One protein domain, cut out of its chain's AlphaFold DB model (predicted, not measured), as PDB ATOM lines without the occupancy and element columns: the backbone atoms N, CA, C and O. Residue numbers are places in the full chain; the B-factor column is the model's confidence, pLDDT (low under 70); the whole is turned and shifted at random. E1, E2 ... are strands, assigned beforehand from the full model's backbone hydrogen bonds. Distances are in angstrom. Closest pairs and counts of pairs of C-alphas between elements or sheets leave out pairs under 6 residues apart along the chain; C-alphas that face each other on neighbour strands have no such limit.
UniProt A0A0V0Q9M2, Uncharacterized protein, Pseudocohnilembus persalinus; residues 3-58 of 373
ATOM      1  N   PRO A   3       3.878 -55.913 -38.150       77.19
ATOM      2  CA  PRO A   3       2.749 -56.314 -38.991       77.19
ATOM      3  C   PRO A   3       1.478 -55.525 -38.654       77.19
ATOM      4  O   PRO A   3       1.152 -55.344 -37.482       77.19
ATOM      5  N   SER A   4       0.743 -55.068 -39.671       79.00
ATOM      6  CA  SER A   4      -0.534 -54.371 -39.463       79.00
ATOM      7  C   SER A   4      -1.654 -55.332 -39.054       79.00
ATOM      8  O   SER A   4      -2.506 -54.982 -38.241       79.00
ATOM      9  N   ASN A   5      -1.618 -56.560 -39.586       66.88
ATOM     10  CA  ASN A   5      -2.579 -57.621 -39.291       66.88
ATOM     11  C   ASN A   5      -2.068 -58.530 -38.164       66.88
ATOM     12  O   ASN A   5      -1.016 -59.155 -38.293       66.88
ATOM     13  N   GLN A   6      -2.875 -58.687 -37.110       58.78
ATOM     14  CA  GLN A   6      -2.570 -59.477 -35.902       58.78
ATOM     15  C   GLN A   6      -2.336 -60.982 -36.150       58.78
ATOM     16  O   GLN A   6      -1.869 -61.686 -35.260       58.78
ATOM     17  N   ILE A   7      -2.634 -61.474 -37.358       56.78
ATOM     18  CA  ILE A   7      -2.370 -62.854 -37.796       56.78
ATOM     19  C   ILE A   7      -0.861 -63.170 -37.761       56.78
ATOM     20  O   ILE A   7      -0.489 -64.325 -37.568       56.78
ATOM     21  N   LYS A   8       0.008 -62.157 -37.910       58.84
ATOM     22  CA  LYS A   8       1.463 -62.310 -37.791       58.84
ATOM     23  C   LYS A   8       1.998 -61.713 -36.494       58.84
ATOM     24  O   LYS A   8       1.803 -60.534 -36.210       58.84
ATOM     25  N   GLN A   9       2.718 -62.533 -35.737       63.62
ATOM     26  CA  GLN A   9       3.334 -62.153 -34.466       63.62
ATOM     27  C   GLN A   9       4.747 -61.580 -34.659       63.62
ATOM     28  O   GLN A   9       5.419 -61.832 -35.661       63.62
ATOM     29  N   ILE A  10       5.219 -60.817 -33.671       60.84
ATOM     30  CA  ILE A  10       6.594 -60.302 -33.642       60.84
ATOM     31  C   ILE A  10       7.573 -61.489 -33.625       60.84
ATOM     32  O   ILE A  10       7.391 -62.436 -32.866       60.84
ATOM     33  N   GLY A  11       8.597 -61.440 -34.481       59.94
ATOM     34  CA  GLY A  11       9.555 -62.535 -34.686       59.94
ATOM     35  C   GLY A  11       9.192 -63.506 -35.819       59.94
ATOM     36  O   GLY A  11      10.032 -64.311 -36.207       59.94
ATOM     37  N   GLN A  12       7.989 -63.417 -36.397       65.06
ATOM     38  CA  GLN A  12       7.632 -64.160 -37.610       65.06
ATOM     39  C   GLN A  12       8.073 -63.418 -38.882       65.06
ATOM     40  O   GLN A  12       8.149 -62.188 -38.913       65.06
ATOM     41  N   TYR A  13       8.330 -64.170 -39.956       66.06
ATOM     42  CA  TYR A  13       8.713 -63.607 -41.252       66.06
ATOM     43  C   TYR A  13       7.581 -62.778 -41.878       66.06
ATOM     44  O   TYR A  13       6.419 -63.195 -41.937       66.06
ATOM     45  N   ILE A  14       7.940 -61.601 -42.386       68.69
ATOM     46  CA  ILE A  14       7.053 -60.724 -43.155       68.69
ATOM     47  C   ILE A  14       7.154 -61.134 -44.630       68.69
ATOM     48  O   ILE A  14       8.255 -61.296 -45.153       68.69
ATOM     49  N   ASN A  15       6.013 -61.329 -45.289       65.44
ATOM     50  CA  ASN A  15       5.930 -61.810 -46.667       65.44
ATOM     51  C   ASN A  15       5.789 -60.636 -47.640       65.44
ATOM     52  O   ASN A  15       5.404 -59.521 -47.281       65.44
ATOM     53  N   TYR A  16       6.028 -60.912 -48.918       66.69
ATOM     54  CA  TYR A  16       5.691 -59.982 -49.987       66.69
ATOM     55  C   TYR A  16       4.183 -59.693 -50.006       66.69
ATOM     56  O   TYR A  16       3.368 -60.601 -49.862       66.69
ATOM     57  N   LYS A  17       3.817 -58.430 -50.252       73.56
ATOM     58  CA  LYS A  17       2.445 -57.887 -50.255       73.56
ATOM     59  C   LYS A  17       1.778 -57.774 -48.871       73.56
ATOM     60  O   LYS A  17       0.655 -57.266 -48.835       73.56
ATOM     61  N   ASP A  18       2.445 -58.143 -47.772       76.12
ATOM     62  CA  ASP A  18       1.980 -57.836 -46.408       76.12
ATOM     63  C   ASP A  18       1.887 -56.313 -46.181       76.12
ATOM     64  O   ASP A  18       2.630 -55.526 -46.779       76.12
ATOM     65  N   GLN A  19       0.993 -55.900 -45.278       81.88
ATOM     66  CA  GLN A  19       0.923 -54.534 -44.753       81.88
ATOM     67  C   GLN A  19       1.644 -54.446 -43.405       81.88
ATOM     68  O   GLN A  19       1.470 -55.309 -42.537       81.88
ATOM     69  N   VAL A  20       2.454 -53.400 -43.239       82.12
ATOM     70  CA  VAL A  20       3.221 -53.128 -42.022       82.12
ATOM     71  C   VAL A  20       3.115 -51.670 -41.594       82.12
ATOM     72  O   VAL A  20       3.007 -50.755 -42.410       82.12
ATOM     73  N   LYS A  21       3.273 -51.456 -40.292       86.00
ATOM     74  CA  LYS A  21       3.497 -50.156 -39.668       86.00
ATOM     75  C   LYS A  21       4.997 -49.963 -39.442       86.00
ATOM     76  O   LYS A  21       5.699 -50.853 -38.943       86.00
ATOM     77  N   ILE A  22       5.509 -48.800 -39.823       82.69
ATOM     78  CA  ILE A  22       6.903 -48.405 -39.598       82.69
ATOM     79  C   ILE A  22       6.928 -47.512 -38.354       82.69
ATOM     80  O   ILE A  22       6.090 -46.629 -38.217       82.69
ATOM     81  N   VAL A  23       7.860 -47.772 -37.435       81.25
ATOM     82  CA  VAL A  23       8.021 -47.054 -36.158       81.25
ATOM     83  C   VAL A  23       9.492 -46.686 -36.022       81.25
ATOM     84  O   VAL A  23      10.348 -47.525 -36.322       81.25
ATOM     85  N   SER A  24       9.787 -45.457 -35.597       78.69
ATOM     86  CA  SER A  24      11.162 -45.020 -35.335       78.69
ATOM     87  C   SER A  24      11.676 -45.581 -34.003       78.69
ATOM     88  O   SER A  24      10.954 -45.643 -33.010       78.69
ATOM     89  N   SER A  25      12.942 -46.001 -33.982       74.94
ATOM     90  CA  SER A  25      13.624 -46.525 -32.789       74.94
ATOM     91  C   SER A  25      14.137 -45.434 -31.843       74.94
ATOM     92  O   SER A  25      14.453 -45.734 -30.697       74.94
ATOM     93  N   ILE A  26      14.236 -44.185 -32.314       74.38
ATOM     94  CA  ILE A  26      14.774 -43.041 -31.552       74.38
ATOM     95  C   ILE A  26      13.642 -42.248 -30.880       74.38
ATOM     96  O   ILE A  26      13.802 -41.723 -29.784       74.38
ATOM     97  N   ASN A  27      12.483 -42.178 -31.534       76.25
ATOM     98  CA  ASN A  27      11.260 -41.571 -31.019       76.25
ATOM     99  C   ASN A  27      10.115 -42.527 -31.391       76.25
ATOM    100  O   ASN A  27       9.928 -42.732 -32.592       76.25
ATOM    101  N   PRO A  28       9.389 -43.143 -30.434       81.31
ATOM    102  CA  PRO A  28       8.470 -44.264 -30.676       81.31
ATOM    103  C   PRO A  28       7.133 -43.829 -31.305       81.31
ATOM    104  O   PRO A  28       6.049 -44.127 -30.810       81.31
ATOM    105  N   ARG A  29       7.225 -43.117 -32.427       85.12
ATOM    106  CA  ARG A  29       6.133 -42.660 -33.283       85.12
ATOM    107  C   ARG A  29       6.131 -43.426 -34.601       85.12
ATOM    108  O   ARG A  29       7.162 -43.940 -35.052       85.12
ATOM    109  N   TYR A  30       4.955 -43.501 -35.208       86.31
ATOM    110  CA  TYR A  30       4.737 -44.151 -36.489       86.31
ATOM    111  C   TYR A  30       5.189 -43.236 -37.627       86.31
ATOM    112  O   TYR A  30       5.004 -42.021 -37.570       86.31
ATOM    113  N   LEU A  31       5.759 -43.819 -38.681       84.00
ATOM    114  CA  LEU A  31       5.863 -43.127 -39.960       84.00
ATOM    115  C   LEU A  31       4.446 -42.978 -40.521       84.00
ATOM    116  O   LEU A  31       3.702 -43.960 -40.572       84.00
ATOM    117  N   CYS A  32       4.078 -41.776 -40.938       84.38
ATOM    118  CA  CYS A  32       2.745 -41.487 -41.444       84.38
ATOM    119  C   CYS A  32       2.808 -40.495 -42.609       84.38
ATOM    120  O   CYS A  32       3.693 -39.640 -42.669       84.38
ATOM    121  N   MET A  33       1.872 -40.621 -43.552       76.88
ATOM    122  CA  MET A  33       1.693 -39.629 -44.613       76.88
ATOM    123  C   MET A  33       0.721 -38.561 -44.117       76.88
ATOM    124  O   MET A  33      -0.425 -38.863 -43.779       76.88
ATOM    125  N   ASN A  34       1.190 -37.322 -44.045       69.31
ATOM    126  CA  ASN A  34       0.407 -36.178 -43.615       69.31
ATOM    127  C   ASN A  34      -0.320 -35.575 -44.830       69.31
ATOM    128  O   ASN A  34       0.289 -35.255 -45.850       69.31
ATOM    129  N   VAL A  35      -1.646 -35.466 -44.723       64.25
ATOM    130  CA  VAL A  35      -2.552 -35.135 -45.842       64.25
ATOM    131  C   VAL A  35      -2.780 -33.618 -45.970       64.25
ATOM    132  O   VAL A  35      -3.531 -33.175 -46.833       64.25
ATOM    133  N   SER A  36      -2.124 -32.793 -45.149       60.81
ATOM    134  CA  SER A  36      -2.061 -31.348 -45.393       60.81
ATOM    135  C   SER A  36      -1.263 -31.071 -46.670       60.81
ATOM    136  O   SER A  36      -0.051 -31.299 -46.690       60.81
ATOM    137  N   GLU A  37      -1.928 -30.579 -47.719       54.22
ATOM    138  CA  GLU A  37      -1.282 -30.207 -48.981       54.22
ATOM    139  C   GLU A  37      -0.121 -29.233 -48.739       54.22
ATOM    140  O   GLU A  37      -0.315 -28.112 -48.256       54.22
ATOM    141  N   ILE A  38       1.092 -29.628 -49.132       57.84
ATOM    142  CA  ILE A  38       2.172 -28.659 -49.321       57.84
ATOM    143  C   ILE A  38       1.807 -27.846 -50.567       57.84
ATOM    144  O   ILE A  38       1.497 -28.420 -51.613       57.84
ATOM    145  N   ILE A  39       1.823 -26.513 -50.463       48.84
ATOM    146  CA  ILE A  39       1.374 -25.597 -51.525       48.84
ATOM    147  C   ILE A  39       2.288 -25.732 -52.757       48.84
ATOM    148  O   ILE A  39       3.304 -25.051 -52.881       48.84
ATOM    149  N   GLY A  40       1.924 -26.647 -53.658       54.22
ATOM    150  CA  GLY A  40       2.781 -27.060 -54.768       54.22
ATOM    151  C   GLY A  40       2.410 -28.419 -55.366       54.22
ATOM    152  O   GLY A  40       3.292 -29.260 -55.483       54.22
ATOM    153  N   LYS A  41       1.127 -28.601 -55.729       59.09
ATOM    154  CA  LYS A  41       0.519 -29.706 -56.515       59.09
ATOM    155  C   LYS A  41       1.020 -31.134 -56.238       59.09
ATOM    156  O   LYS A  41       2.151 -31.479 -56.557       59.09
ATOM    157  N   ASP A  42       0.110 -31.991 -55.782       64.94
ATOM    158  CA  ASP A  42       0.261 -33.458 -55.754       64.94
ATOM    159  C   ASP A  42       1.397 -34.002 -54.854       64.94
ATOM    160  O   ASP A  42       1.743 -35.182 -54.924       64.94
ATOM    161  N   ASN A  43       1.948 -33.166 -53.964       65.00
ATOM    162  CA  ASN A  43       3.002 -33.522 -53.011       65.00
ATOM    163  C   ASN A  43       2.460 -33.605 -51.572       65.00
ATOM    164  O   ASN A  43       1.882 -32.645 -51.059       65.00
ATOM    165  N   TYR A  44       2.716 -34.734 -50.904       72.25
ATOM    166  CA  TYR A  44       2.342 -34.992 -49.508       72.25
ATOM    167  C   TYR A  44       3.581 -35.074 -48.615       72.25
ATOM    168  O   TYR A  44       4.605 -35.634 -49.009       72.25
ATOM    169  N   GLU A  45       3.485 -34.552 -47.394       76.56
ATOM    170  CA  GLU A  45       4.546 -34.694 -46.396       76.56
ATOM    171  C   GLU A  45       4.526 -36.116 -45.797       76.56
ATOM    172  O   GLU A  45       3.463 -36.692 -45.565       76.56
ATOM    173  N   ILE A  46       5.696 -36.685 -45.499       79.62
ATOM    174  CA  ILE A  46       5.816 -37.914 -44.703       79.62
ATOM    175  C   ILE A  46       6.596 -37.569 -43.437       79.62
ATOM    176  O   ILE A  46       7.754 -37.163 -43.515       79.62
ATOM    177  N   ASN A  47       5.966 -37.729 -42.274       81.06
ATOM    178  CA  ASN A  47       6.540 -37.350 -40.983       81.06
ATOM    179  C   ASN A  47       6.336 -38.451 -39.917       81.06
ATOM    180  O   ASN A  47       5.862 -39.551 -40.216       81.06
ATOM    181  N   ALA A  48       6.796 -38.196 -38.688       83.38
ATOM    182  CA  ALA A  48       6.706 -39.138 -37.571       83.38
ATOM    183  C   ALA A  48       5.630 -38.683 -36.572       83.38
ATOM    184  O   ALA A  48       5.854 -37.759 -35.782       83.38
ATOM    185  N   CYS A  49       4.474 -39.347 -36.586       82.06
ATOM    186  CA  CYS A  49       3.297 -38.968 -35.806       82.06
ATOM    187  C   CYS A  49       2.672 -40.150 -35.039       82.06
ATOM    188  O   CYS A  49       3.195 -41.263 -35.011       82.06
ATOM    189  N   GLU A  50       1.565 -39.892 -34.346       80.56
ATOM    190  CA  GLU A  50       0.835 -40.905 -33.567       80.56
ATOM    191  C   GLU A  50      -0.215 -41.657 -34.407       80.56
ATOM    192  O   GLU A  50      -0.601 -42.774 -34.056       80.56
ATOM    193  N   ASN A  51      -0.614 -41.102 -35.559       79.56
ATOM    194  CA  ASN A  51      -1.491 -41.780 -36.514       79.56
ATOM    195  C   ASN A  51      -0.750 -42.932 -37.206       79.56
ATOM    196  O   ASN A  51       0.392 -42.796 -37.642       79.56
ATOM    197  N   GLN A  52      -1.427 -44.068 -37.352       80.12
ATOM    198  CA  GLN A  52      -0.840 -45.285 -37.910       80.12
ATOM    199  C   GLN A  52      -1.167 -45.399 -39.404       80.12
ATOM    200  O   GLN A  52      -2.323 -45.608 -39.762       80.12
ATOM    201  N   SER A  53      -0.156 -45.300 -40.270       82.50
ATOM    202  CA  SER A  53      -0.290 -45.592 -41.705       82.50
ATOM    203  C   SER A  53       0.171 -47.020 -42.028       82.50
ATOM    204  O   SER A  53       1.214 -47.467 -41.548       82.50
ATOM    205  N   ASP A  54      -0.599 -47.722 -42.863       84.31
ATOM    206  CA  ASP A  54      -0.307 -49.091 -43.302       84.31
ATOM    207  C   ASP A  54       0.432 -49.104 -44.646       84.31
ATOM    208  O   ASP A  54      -0.150 -48.858 -45.704       84.31
ATOM    209  N   PHE A  55       1.719 -49.448 -44.617       82.38
ATOM    210  CA  PHE A  55       2.569 -49.532 -45.803       82.38
ATOM    211  C   PHE A  55       2.578 -50.960 -46.346       82.38
ATOM    212  O   PHE A  55       2.926 -51.906 -45.638       82.38
ATOM    213  N   LYS A  56       2.220 -51.134 -47.620       82.94
ATOM    214  CA  LYS A  56       2.264 -52.437 -48.291       82.94
ATOM    215  C   LYS A  56       3.666 -52.713 -48.830       82.94
ATOM    216  O   LYS A  56       4.141 -51.981 -49.695       82.94
ATOM    217  N   ILE A  57       4.311 -53.784 -48.371       71.31
ATOM    218  CA  ILE A  57       5.643 -54.169 -48.856       71.31
ATOM    219  C   ILE A  57       5.508 -54.791 -50.247       71.31
ATOM    220  O   ILE A  57       5.045 -55.922 -50.401       71.31
ATOM    221  N   ILE A  58       5.943 -54.066 -51.274       65.38
ATOM    222  CA  ILE A  58       6.056 -54.578 -52.642       65.38
ATOM    223  C   ILE A  58       7.521 -54.949 -52.879       65.38
ATOM    224  O   ILE A  58       8.390 -54.081 -52.894       65.38
TER     225      ILE A  58
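AT A GLANCE: This is residues 3 to 58 of the 373 residues of an uncharacterized protein of Pseudocohnilembus persalinus (UniProt A0A0V0Q9M2). This is an elongated domain of little regular structure, with a loop of residues 3 to 18 at one end and the E2 and E3 hairpin, its loop outermost, at the other. Between them, short E1 pairs with residues 55 to 56. The printed part has 56 residues, 13 in three named strands, E1, E2, E3, with no named helix: all strand. It is loose, with a radius of gyration of the C-alphas of 13.4 A and spans of 41 by 25 by 15 A.

IN THESE COORDINATES: E1 is residues 19 to 21, from C-alpha 19 at (0.923, -54.534, -44.753). E2, residues 30 to 34, and E3, residues 45 to 49, each measure 11.5 A; C-alpha 49 is at (3.297, -38.968, -35.806).

HOW THE PARTS SIT: E1 pairs with no named strand; residues 19 to 20 pair antiparallel with 55 to 56. The closest C-alphas of E1 and E2, Lys 21 and Tyr 30, are 6.9 A apart. E2 and E3 are antiparallel at 143 degrees; N 32 and O 47 are within hydrogen-bond range at 2.9 A. E1 and E3 are apart.

THE WHOLE: The farthest C-alphas, Gln 12 and Ile 39, are 41.5 A apart. The printed part has no cut, and both links are short. Residues 5 to 16, 34 to 43 and 58 have pLDDT under 70.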